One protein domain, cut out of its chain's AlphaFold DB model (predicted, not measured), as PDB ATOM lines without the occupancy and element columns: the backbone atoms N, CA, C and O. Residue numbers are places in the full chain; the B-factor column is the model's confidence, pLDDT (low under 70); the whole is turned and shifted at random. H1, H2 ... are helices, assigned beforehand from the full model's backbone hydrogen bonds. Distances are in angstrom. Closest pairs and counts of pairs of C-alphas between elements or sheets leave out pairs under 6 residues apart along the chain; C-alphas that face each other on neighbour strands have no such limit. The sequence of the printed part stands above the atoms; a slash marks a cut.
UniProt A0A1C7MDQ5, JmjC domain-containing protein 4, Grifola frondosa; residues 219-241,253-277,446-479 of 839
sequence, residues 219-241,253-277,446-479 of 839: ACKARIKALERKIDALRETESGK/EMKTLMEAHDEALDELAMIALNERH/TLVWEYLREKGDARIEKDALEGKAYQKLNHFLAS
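What this domain is: This is residues 219 to 241, 253 to 277 and 446 to 479 of the 839 residues of the protein "JmjC domain-containing protein 4" of Grifola frondosa (UniProt A0A1C7MDQ5). One long helix, H3, sticks out as an arm with residues 453 to 479, about perpendicular to H1, which lies side by side with H2, running opposite ways. The 82 printed residues, with three named helices in the order H1, H2, H3 and no named strand, are all helix in class. The whole is extended, with a radius of gyration of the C-alphas of 19.5 A, and flat, spanning 58 by 50 by 19 A.

How they stand to each other: H3, residues 446 to 479, touches H1, residues 219 to 238, with residues 447 to 452 alone, at 86 degrees; the closest C-alphas, of Val 448 and Arg 223, are 5.2 A apart. H1 touches H2, residues 253 to 277, at a shallow tilt of 24 degrees, opposite ways; the closest C-alphas, of Ile 224 and His 261, are 5.8 A apart. H2 and H3 are apart. In H1, H2 and H3 every O i to N i+4 pair is within hydrogen-bond range.

Where its parts are: H3 is 49.0 A long, H2 36.5 A and H1 28.9 A, from first to last C-alpha. C-alpha 219 is at (-23.320, -85.652, -13.568), C-alpha 479 at (-43.862, -120.018, 13.592).

The domain as a whole: The farthest C-alphas, of His 277 and Ser 479, are 61.1 A apart. The printed part has two cuts: across the first, where 11 residues of the chain are not printed, C-alphas 241 and 253 are 17.8 A apart, and across the second, where 168 residues are not printed, C-alphas 277 and 446 are 31.4 A apart. The pLDDT is under 70 at residues 238 to 241, 275 to 277 and 457 to 479.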
ATOM      1  N   ALA A 219     -24.406 -86.235 -14.342       90.25
ATOM      2  CA  ALA A 219     -23.320 -85.652 -13.568       90.25
ATOM      3  C   ALA A 219     -23.683 -84.262 -13.025       90.25
ATOM      4  O   ALA A 219     -23.402 -83.965 -11.866       90.25
ATOM      5  N   CYS A 220     -24.365 -83.439 -13.824       90.44
ATOM      6  CA  CYS A 220     -24.824 -82.115 -13.420       90.44
ATOM      7  C   CYS A 220     -25.861 -82.189 -12.279       90.44
ATOM      8  O   CYS A 220     -25.677 -81.578 -11.226       90.44
ATOM      9  N   LYS A 221     -26.885 -83.052 -12.400       89.88
ATOM     10  CA  LYS A 221     -27.850 -83.322 -11.313       89.88
ATOM     11  C   LYS A 221     -27.167 -83.796 -10.028       89.88
ATOM     12  O   LYS A 221     -27.509 -83.341  -8.935       89.88
ATOM     13  N   ALA A 222     -26.213 -84.722 -10.141       90.75
ATOM     14  CA  ALA A 222     -25.463 -85.223  -8.994       90.75
ATOM     15  C   ALA A 222     -24.615 -84.118  -8.345       90.75
ATOM     16  O   ALA A 222     -24.588 -84.015  -7.120       90.75
ATOM     17  N   ARG A 223     -23.992 -83.251  -9.152       93.69
ATOM     18  CA  ARG A 223     -23.211 -82.099  -8.689       93.69
ATOM     19  C   ARG A 223     -24.067 -81.104  -7.909       93.69
ATOM     20  O   ARG A 223     -23.691 -80.753  -6.795       93.69
ATOM     21  N   ILE A 224     -25.234 -80.729  -8.436       91.88
ATOM     22  CA  ILE A 224     -26.202 -79.857  -7.749       91.88
ATOM     23  C   ILE A 224     -26.531 -80.428  -6.365       91.88
ATOM     24  O   ILE A 224     -26.399 -79.741  -5.355       91.88
ATOM     25  N   LYS A 225     -26.871 -81.723  -6.287       92.44
ATOM     26  CA  LYS A 225     -27.193 -82.381  -5.010       92.44
ATOM     27  C   LYS A 225     -26.009 -82.499  -4.056       92.44
ATOM     28  O   LYS A 225     -26.192 -82.381  -2.843       92.44
ATOM     29  N   ALA A 226     -24.802 -82.706  -4.572       93.31
ATOM     30  CA  ALA A 226     -23.591 -82.708  -3.764       93.31
ATOM     31  C   ALA A 226     -23.315 -81.320  -3.152       93.31
ATOM     32  O   ALA A 226     -22.957 -81.223  -1.976       93.31
ATOM     33  N   LEU A 227     -23.515 -80.250  -3.927       93.69
ATOM     34  CA  LEU A 227     -23.338 -78.867  -3.481       93.69
ATOM     35  C   LEU A 227     -24.405 -78.454  -2.463       93.69
ATOM     36  O   LEU A 227     -24.038 -77.938  -1.410       93.69
ATOM     37  N   GLU A 228     -25.682 -78.774  -2.706       93.50
ATOM     38  CA  GLU A 228     -26.781 -78.565  -1.746       93.50
ATOM     39  C   GLU A 228     -26.436 -79.164  -0.372       93.50
ATOM     40  O   GLU A 228     -26.500 -78.472   0.643       93.50
ATOM     41  N   ARG A 229     -25.956 -80.418  -0.329       91.50
ATOM     42  CA  ARG A 229     -25.540 -81.067   0.930       91.50
ATOM     43  C   ARG A 229     -24.405 -80.329   1.635       91.50
ATOM     44  O   ARG A 229     -24.425 -80.208   2.859       91.50
ATOM     45  N   LYS A 230     -23.400 -79.855   0.891       92.25
ATOM     46  CA  LYS A 230     -22.273 -79.100   1.468       92.25
ATOM     47  C   LYS A 230     -22.729 -77.739   2.004       92.25
ATOM     48  O   LYS A 230     -22.287 -77.341   3.083       92.25
ATOM     49  N   ILE A 231     -23.632 -77.060   1.296       91.88
ATOM     50  CA  ILE A 231     -24.255 -75.800   1.722       91.88
ATOM     51  C   ILE A 231     -25.064 -76.017   3.007       91.88
ATOM     52  O   ILE A 231     -24.853 -75.302   3.989       91.88
ATOM     53  N   ASP A 232     -25.932 -77.027   3.042       90.06
ATOM     54  CA  ASP A 232     -26.766 -77.333   4.207       90.06
ATOM     55  C   ASP A 232     -25.922 -77.713   5.429       90.06
ATOM     56  O   ASP A 232     -26.117 -77.159   6.514       90.06
ATOM     57  N   ALA A 233     -24.900 -78.556   5.251       88.56
ATOM     58  CA  ALA A 233     -23.969 -78.904   6.324       88.56
ATOM     59  C   ALA A 233     -23.243 -77.667   6.882       88.56
ATOM     60  O   ALA A 233     -23.093 -77.518   8.099       88.56
ATOM     61  N   LEU A 234     -22.819 -76.733   6.022       87.56
ATOM     62  CA  LEU A 234     -22.218 -75.480   6.479       87.56
ATOM     63  C   LEU A 234     -23.225 -74.606   7.239       87.56
ATOM     64  O   LEU A 234     -22.866 -74.102   8.306       87.56
ATOM     65  N   ARG A 235     -24.473 -74.480   6.761       85.81
ATOM     66  CA  ARG A 235     -25.554 -73.731   7.436       85.81
ATOM     67  C   ARG A 235     -25.844 -74.285   8.831       85.81
ATOM     68  O   ARG A 235     -25.949 -73.520   9.791       85.81
ATOM     69  N   GLU A 236     -25.890 -75.606   8.987       83.62
ATOM     70  CA  GLU A 236     -26.088 -76.242  10.293       83.62
ATOM     71  C   GLU A 236     -24.955 -75.901  11.275       83.62
ATOM     72  O   GLU A 236     -25.210 -75.603  12.448       83.62
ATOM     73  N   THR A 237     -23.704 -75.838  10.804       76.12
ATOM     74  CA  THR A 237     -22.557 -75.465  11.652       76.12
ATOM     75  C   THR A 237     -22.518 -73.982  12.049       76.12
ATOM     76  O   THR A 237     -21.820 -73.629  13.009       76.12
ATOM     77  N   GLU A 238     -23.257 -73.097  11.369       64.31
ATOM     78  CA  GLU A 238     -23.375 -71.677  11.736       64.31
ATOM     79  C   GLU A 238     -24.256 -71.443  12.970       64.31
ATOM     80  O   GLU A 238     -24.048 -70.469  13.700       64.31
ATOM     81  N   SER A 239     -25.173 -72.369  13.272       57.47
ATOM     82  CA  SER A 239     -25.993 -72.322  14.492       57.47
ATOM     83  C   SER A 239     -25.165 -72.476  15.788       57.47
ATOM     84  O   SER A 239     -25.622 -72.131  16.882       57.47
ATOM     85  N   GLY A 240     -23.904 -72.925  15.681       58.16
ATOM     86  CA  GLY A 240     -22.938 -73.025  16.775       58.16
ATOM     87  C   GLY A 240     -22.082 -71.761  16.964       58.16
ATOM     88  O   GLY A 240     -21.477 -71.243  16.026       58.16
ATOM     89  N   LYS A 241     -21.951 -71.272  18.211       49.91
ATOM     90  CA  LYS A 241     -21.134 -70.092  18.586       49.91
ATOM     91  C   LYS A 241     -19.662 -70.241  18.178       49.91
ATOM     92  O   LYS A 241     -18.846 -70.730  18.959       49.91
ATOM     93  N   GLU A 253     -16.235 -69.660   1.931       88.81
ATOM     94  CA  GLU A 253     -16.523 -71.024   1.468       88.81
ATOM     95  C   GLU A 253     -17.996 -71.211   1.067       88.81
ATOM     96  O   GLU A 253     -18.265 -71.764   0.011       88.81
ATOM     97  N   MET A 254     -18.933 -70.672   1.855       89.38
ATOM     98  CA  MET A 254     -20.363 -70.641   1.530       89.38
ATOM     99  C   MET A 254     -20.618 -69.929   0.202       89.38
ATOM    100  O   MET A 254     -21.296 -70.476  -0.658       89.38
ATOM    101  N   LYS A 255     -20.037 -68.734   0.020       90.94
ATOM    102  CA  LYS A 255     -20.185 -67.968  -1.219       90.94
ATOM    103  C   LYS A 255     -19.697 -68.766  -2.434       90.94
ATOM    104  O   LYS A 255     -20.432 -68.883  -3.399       90.94
ATOM    105  N   THR A 256     -18.518 -69.384  -2.344       93.44
ATOM    106  CA  THR A 256     -17.972 -70.213  -3.432       93.44
ATOM    107  C   THR A 256     -18.835 -71.441  -3.739       93.44
ATOM    108  O   THR A 256     -18.946 -71.830  -4.894       93.44
ATOM    109  N   LEU A 257     -19.445 -72.073  -2.729       92.06
ATOM    110  CA  LEU A 257     -20.336 -73.216  -2.955       92.06
ATOM    111  C   LEU A 257     -21.670 -72.812  -3.586       92.06
ATOM    112  O   LEU A 257     -22.188 -73.583  -4.383       92.06
ATOM    113  N   MET A 258     -22.211 -71.646  -3.221       90.31
ATOM    114  CA  MET A 258     -23.423 -71.099  -3.838       90.31
ATOM    115  C   MET A 258     -23.165 -70.720  -5.299       90.31
ATOM    116  O   MET A 258     -23.890 -71.193  -6.157       90.31
ATOM    117  N   GLU A 259     -22.069 -70.007  -5.590       93.56
ATOM    118  CA  GLU A 259     -21.665 -69.684  -6.971       93.56
ATOM    119  C   GLU A 259     -21.538 -70.955  -7.834       93.56
ATOM    120  O   GLU A 259     -22.115 -71.037  -8.911       93.56
ATOM    121  N   ALA A 260     -20.866 -71.997  -7.330       92.19
ATOM    122  CA  ALA A 260     -20.745 -73.269  -8.048       92.19
ATOM    123  C   ALA A 260     -22.081 -74.030  -8.199       92.19
ATOM    124  O   ALA A 260     -22.207 -74.891  -9.072       92.19
ATOM    125  N   HIS A 261     -23.046 -73.794  -7.305       93.62
ATOM    126  CA  HIS A 261     -24.378 -74.404  -7.363       93.62
ATOM    127  C   HIS A 261     -25.235 -73.720  -8.424       93.62
ATOM    128  O   HIS A 261     -25.839 -74.430  -9.227       93.62
ATOM    129  N   ASP A 262     -25.189 -72.389  -8.485       89.31
ATOM    130  CA  ASP A 262     -25.848 -71.585  -9.515       89.31
ATOM    131  C   ASP A 262     -25.288 -71.932 -10.908       89.31
ATOM    132  O   ASP A 262     -26.047 -72.314 -11.796       89.31
ATOM    133  N   GLU A 263     -23.956 -71.991 -11.066       92.25
ATOM    134  CA  GLU A 263     -23.308 -72.426 -12.319       92.25
ATOM    135  C   GLU A 263     -23.770 -73.825 -12.774       92.25
ATOM    136  O   GLU A 263     -23.961 -74.086 -13.964       92.25
ATOM    137  N   ALA A 264     -23.958 -74.757 -11.831       90.25
ATOM    138  CA  ALA A 264     -24.438 -76.098 -12.151       90.25
ATOM    139  C   ALA A 264     -25.929 -76.103 -12.539       90.25
ATOM    140  O   ALA A 264     -26.338 -76.910 -13.373       90.25
ATOM    141  N   LEU A 265     -26.753 -75.226 -11.961       87.06
ATOM    142  CA  LEU A 265     -28.149 -75.063 -12.376       87.06
ATOM    143  C   LEU A 265     -28.247 -74.501 -13.799       87.06
ATOM    144  O   LEU A 265     -29.029 -75.032 -14.593       87.06
ATOM    145  N   ASP A 266     -27.409 -73.522 -14.136       88.00
ATOM    146  CA  ASP A 266     -27.327 -72.943 -15.479       88.00
ATOM    147  C   ASP A 266     -26.886 -73.990 -16.511       88.00
ATOM    148  O   ASP A 266     -27.508 -74.142 -17.566       88.00
ATOM    149  N   GLU A 267     -25.872 -74.802 -16.183       88.19
ATOM    150  CA  GLU A 267     -25.439 -75.927 -17.023       88.19
ATOM    151  C   GLU A 267     -26.599 -76.908 -17.278       88.19
ATOM    152  O   GLU A 267     -26.835 -77.323 -18.418       88.19
ATOM    153  N   LEU A 268     -27.366 -77.265 -16.239       87.44
ATOM    154  CA  LEU A 268     -28.512 -78.168 -16.373       87.44
ATOM    155  C   LEU A 268     -29.618 -77.568 -17.251       87.44
ATOM    156  O   LEU A 268     -30.238 -78.298 -18.031       87.44
ATOM    157  N   ALA A 269     -29.866 -76.261 -17.132       84.62
ATOM    158  CA  ALA A 269     -30.830 -75.545 -17.960       84.62
ATOM    159  C   ALA A 269     -30.411 -75.557 -19.437       84.62
ATOM    160  O   ALA A 269     -31.220 -75.917 -20.296       84.62
ATOM    161  N   MET A 270     -29.137 -75.282 -19.732       82.50
ATOM    162  CA  MET A 270     -28.594 -75.329 -21.095       82.50
ATOM    163  C   MET A 270     -28.662 -76.736 -21.703       82.50
ATOM    164  O   MET A 270     -29.059 -76.895 -22.859       82.50
ATOM    165  N   ILE A 271     -28.352 -77.782 -20.926       82.88
ATOM    166  CA  ILE A 271     -28.506 -79.176 -21.372       82.88
ATOM    167  C   ILE A 271     -29.970 -79.467 -21.729       82.88
ATOM    168  O   ILE A 271     -30.249 -80.027 -22.790       82.88
ATOM    169  N   ALA A 272     -30.913 -79.055 -20.879       79.19
ATOM    170  CA  ALA A 272     -32.337 -79.272 -21.115       79.19
ATOM    171  C   ALA A 272     -32.873 -78.506 -22.342       79.19
ATOM    172  O   ALA A 272     -33.802 -78.985 -23.001       79.19
ATOM    173  N   LEU A 273     -32.306 -77.335 -22.655       74.19
ATOM    174  CA  LEU A 273     -32.614 -76.582 -23.874       74.19
ATOM    175  C   LEU A 273     -32.078 -77.299 -25.119       74.19
ATOM    176  O   LEU A 273     -32.849 -77.551 -26.048       74.19
ATOM    177  N   ASN A 274     -30.813 -77.723 -25.112       70.94
ATOM    178  CA  ASN A 274     -30.209 -78.446 -26.237       70.94
ATOM    179  C   ASN A 274     -30.923 -79.774 -26.536       70.94
ATOM    180  O   ASN A 274     -31.184 -80.087 -27.697       70.94
ATOM    181  N   GLU A 275     -31.317 -80.524 -25.499       68.62
ATOM    182  CA  GLU A 275     -32.111 -81.755 -25.641       68.62
ATOM    183  C   GLU A 275     -33.497 -81.497 -26.264       68.62
ATOM    184  O   GLU A 275     -34.040 -82.368 -26.944       68.62
ATOM    185  N   ARG A 276     -34.091 -80.313 -26.049       54.97
ATOM    186  CA  ARG A 276     -35.412 -79.961 -26.595       54.97
ATOM    187  C   ARG A 276     -35.341 -79.462 -28.038       54.97
ATOM    188  O   ARG A 276     -36.273 -79.721 -28.798       54.97
ATOM    189  N   HIS A 277     -34.298 -78.715 -28.390       47.78
ATOM    190  CA  HIS A 277     -34.229 -77.995 -29.663       47.78
ATOM    191  C   HIS A 277     -33.478 -78.742 -30.770       47.78
ATOM    192  O   HIS A 277     -33.642 -78.379 -31.930       47.78
ATOM    193  N   THR A 446     -14.390 -85.875  -7.990       93.38
ATOM    194  CA  THR A 446     -14.540 -86.345  -6.604       93.38
ATOM    195  C   THR A 446     -15.847 -85.876  -5.969       93.38
ATOM    196  O   THR A 446     -16.494 -86.660  -5.285       93.38
ATOM    197  N   LEU A 447     -16.296 -84.651  -6.260       92.31
ATOM    198  CA  LEU A 447     -17.548 -84.105  -5.736       92.31
ATOM    199  C   LEU A 447     -18.763 -84.956  -6.134       92.31
ATOM    200  O   LEU A 447     -19.590 -85.279  -5.280       92.31
ATOM    201  N   VAL A 448     -18.871 -85.312  -7.416       92.69
ATOM    202  CA  VAL A 448     -19.971 -86.138  -7.932       92.69
ATOM    203  C   VAL A 448     -19.854 -87.570  -7.419       92.69
ATOM    204  O   VAL A 448     -20.814 -88.115  -6.874       92.69
ATOM    205  N   TRP A 449     -18.678 -88.183  -7.552       92.69
ATOM    206  CA  TRP A 449     -18.500 -89.600  -7.239       92.69
ATOM    207  C   TRP A 449     -18.559 -89.908  -5.738       92.69
ATOM    208  O   TRP A 449     -19.078 -90.960  -5.366       92.69
ATOM    209  N   GLU A 450     -18.104 -89.007  -4.861       91.38
ATOM    210  CA  GLU A 450     -18.303 -89.133  -3.406       91.38
ATOM    211  C   GLU A 450     -19.794 -89.100  -3.054       91.38
ATOM    212  O   GLU A 450     -20.285 -89.995  -2.364       91.38
ATOM    213  N   TYR A 451     -20.540 -88.133  -3.599       90.56
ATOM    214  CA  TYR A 451     -21.984 -88.029  -3.384       90.56
ATOM    215  C   TYR A 451     -22.733 -89.295  -3.831       90.56
ATOM    216  O   TYR A 451     -23.605 -89.790  -3.108       90.56
ATOM    217  N   LEU A 452     -22.389 -89.841  -5.002       89.00
ATOM    218  CA  LEU A 452     -23.010 -91.061  -5.520       89.00
ATOM    219  C   LEU A 452     -22.694 -92.283  -4.647       89.00
ATOM    220  O   LEU A 452     -23.595 -93.085  -4.391       89.00
ATOM    221  N   ARG A 453     -21.458 -92.411  -4.136       87.38
ATOM    222  CA  ARG A 453     -21.085 -93.506  -3.218       87.38
ATOM    223  C   ARG A 453     -21.868 -93.428  -1.914       87.38
ATOM    224  O   ARG A 453     -22.503 -94.407  -1.534       87.38
ATOM    225  N   GLU A 454     -21.921 -92.253  -1.289       84.94
ATOM    226  CA  GLU A 454     -22.694 -92.041  -0.058       84.94
ATOM    227  C   GLU A 454     -24.184 -92.360  -0.249       84.94
ATOM    228  O   GLU A 454     -24.827 -92.959   0.616       84.94
ATOM    229  N   LYS A 455     -24.754 -91.957  -1.395       81.00
ATOM    230  CA  LYS A 455     -26.149 -92.254  -1.744       81.00
ATOM    231  C   LYS A 455     -26.377 -93.764  -1.891       81.00
ATOM    232  O   LYS A 455     -27.399 -94.264  -1.416       81.00
ATOM    233  N   GLY A 456     -25.443 -94.479  -2.523       71.94
ATOM    234  CA  GLY A 456     -25.477 -95.935  -2.674       71.94
ATOM    235  C   GLY A 456     -25.406 -96.673  -1.335       71.94
ATOM    236  O   GLY A 456     -26.249 -97.529  -1.061       71.94
ATOM    237  N   ASP A 457     -24.471 -96.288  -0.465       69.81
ATOM    238  CA  ASP A 457     -24.274 -96.911   0.851       69.81
ATOM    239  C   ASP A 457     -25.505 -96.750   1.756       69.81
ATOM    240  O   ASP A 457     -25.970 -97.718   2.366       69.81
ATOM    241  N   ALA A 458     -26.106 -95.555   1.776       64.81
ATOM    242  CA  ALA A 458     -27.326 -95.291   2.540       64.81
ATOM    243  C   ALA A 458     -28.513 -96.162   2.080       64.81
ATOM    244  O   ALA A 458     -29.342 -96.577   2.898       64.81
ATOM    245  N   ARG A 459     -28.601 -96.469   0.777       63.56
ATOM    246  CA  ARG A 459     -29.617 -97.388   0.239       63.56
ATOM    247  C   ARG A 459     -29.351 -98.828   0.660       63.56
ATOM    248  O   ARG A 459     -30.281 -99.490   1.105       63.56
ATOM    249  N   ILE A 460     -28.104 -99.297   0.585       60.88
ATOM    250  CA  ILE A 460     -27.734-100.654   1.022       60.88
ATOM    251  C   ILE A 460     -28.064-100.854   2.507       60.88
ATOM    252  O   ILE A 460     -28.619-101.889   2.882       60.88
ATOM    253  N   GLU A 461     -27.773 -99.866   3.358       58.78
ATOM    254  CA  GLU A 461     -28.099 -99.940   4.785       58.78
ATOM    255  C   GLU A 461     -29.616-100.025   5.020       58.78
ATOM    256  O   GLU A 461     -30.083-100.862   5.803       58.78
ATOM    257  N   LYS A 462     -30.397 -99.216   4.294       56.53
ATOM    258  CA  LYS A 462     -31.863 -99.243   4.338       56.53
ATOM    259  C   LYS A 462     -32.427-100.589   3.865       56.53
ATOM    260  O   LYS A 462     -33.221-101.191   4.590       56.53
ATOM    261  N   ASP A 463     -31.973-101.096   2.720       52.94
ATOM    262  CA  ASP A 463     -32.396-102.385   2.158       52.94
ATOM    263  C   ASP A 463     -32.062-103.542   3.118       52.94
ATOM    264  O   ASP A 463     -32.887-104.426   3.362       52.94
ATOM    265  N   ALA A 464     -30.879-103.520   3.747       53.94
ATOM    266  CA  ALA A 464     -30.473-104.526   4.727       53.94
ATOM    267  C   ALA A 464     -31.326-104.488   6.011       53.94
ATOM    268  O   ALA A 464     -31.603-105.534   6.614       53.94
ATOM    269  N   LEU A 465     -31.747-103.300   6.455       50.56
ATOM    270  CA  LEU A 465     -32.649-103.119   7.598       50.56
ATOM    271  C   LEU A 465     -34.063-103.627   7.285       50.56
ATOM    272  O   LEU A 465     -34.648-104.353   8.097       50.56
ATOM    273  N   GLU A 466     -34.588-103.296   6.106       46.44
ATOM    274  CA  GLU A 466     -35.906-103.734   5.638       46.44
ATOM    275  C   GLU A 466     -35.942-105.251   5.386       46.44
ATOM    276  O   GLU A 466     -36.854-105.935   5.863       46.44
ATOM    277  N   GLY A 467     -34.899-105.818   4.771       39.59
ATOM    278  CA  GLY A 467     -34.749-107.259   4.554       39.59
ATOM    279  C   GLY A 467     -34.693-108.062   5.860       39.59
ATOM    280  O   GLY A 467     -35.387-109.073   6.009       39.59
ATOM    281  N   LYS A 468     -33.954-107.582   6.873       41.16
ATOM    282  CA  LYS A 468     -33.930-108.202   8.216       41.16
ATOM    283  C   LYS A 468     -35.286-108.118   8.920       41.16
ATOM    284  O   LYS A 468     -35.653-109.044   9.651       41.16
ATOM    285  N   ALA A 469     -36.031-107.029   8.732       36.50
ATOM    286  CA  ALA A 469     -37.383-106.891   9.267       36.50
ATOM    287  C   ALA A 469     -38.361-107.864   8.586       36.50
ATOM    288  O   ALA A 469     -39.141-108.523   9.277       36.50
ATOM    289  N   TYR A 470     -38.256-108.029   7.265       36.50
ATOM    290  CA  TYR A 470     -39.072-108.956   6.482       36.50
ATOM    291  C   TYR A 470     -38.780-110.425   6.826       36.50
ATOM    292  O   TYR A 470     -39.704-111.200   7.071       36.50
ATOM    293  N   GLN A 471     -37.506-110.809   6.967       34.91
ATOM    294  CA  GLN A 471     -37.119-112.156   7.407       34.91
ATOM    295  C   GLN A 471     -37.615-112.472   8.824       34.91
ATOM    296  O   GLN A 471     -38.125-113.567   9.065       34.91
ATOM    297  N   LYS A 472     -37.531-111.518   9.762       36.81
ATOM    298  CA  LYS A 472     -38.093-111.690  11.114       36.81
ATOM    299  C   LYS A 472     -39.613-111.829  11.093       36.81
ATOM    300  O   LYS A 472     -40.147-112.635  11.852       36.81
ATOM    301  N   LEU A 473     -40.301-111.089  10.224       35.03
ATOM    302  CA  LEU A 473     -41.748-111.192  10.051       35.03
ATOM    303  C   LEU A 473     -42.148-112.539   9.431       35.03
ATOM    304  O   LEU A 473     -43.075-113.171   9.922       35.03
ATOM    305  N   ASN A 474     -41.412-113.034   8.434       35.44
ATOM    306  CA  ASN A 474     -41.655-114.351   7.841       35.44
ATOM    307  C   ASN A 474     -41.343-115.499   8.804       35.44
ATOM    308  O   ASN A 474     -42.107-116.456   8.864       35.44
ATOM    309  N   HIS A 475     -40.285-115.398   9.614       37.00
ATOM    310  CA  HIS A 475     -40.000-116.390  10.656       37.00
ATOM    311  C   HIS A 475     -41.090-116.389  11.743       37.00
ATOM    312  O   HIS A 475     -41.514-117.444  12.213       37.00
ATOM    313  N   PHE A 476     -41.605-115.204  12.095       38.47
ATOM    314  CA  PHE A 476     -42.744-115.037  12.996       38.47
ATOM    315  C   PHE A 476     -44.035-115.643  12.412       38.47
ATOM    316  O   PHE A 476     -44.704-116.419  13.092       38.47
ATOM    317  N   LEU A 477     -44.345-115.396  11.135       35.34
ATOM    318  CA  LEU A 477     -45.514-115.957  10.446       35.34
ATOM    319  C   LEU A 477     -45.404-117.477  10.231       35.34
ATOM    320  O   LEU A 477     -46.381-118.192  10.450       35.34
ATOM    321  N   ALA A 478     -44.220-117.994   9.896       33.06
ATOM    322  CA  ALA A 478     -43.958-119.431   9.788       33.06
ATOM    323  C   ALA A 478     -44.103-120.140  11.146       33.06
ATOM    324  O   ALA A 478     -44.680-121.225  11.223       33.06
ATOM    325  N   SER A 479     -43.661-119.498  12.235       35.97
ATOM    326  CA  SER A 479     -43.862-120.018  13.592       35.97
ATOM    327  C   SER A 479     -45.334-120.015  14.023       35.97
ATOM    328  O   SER A 479     -45.738-120.877  14.797       35.97
TER     329      SER A 479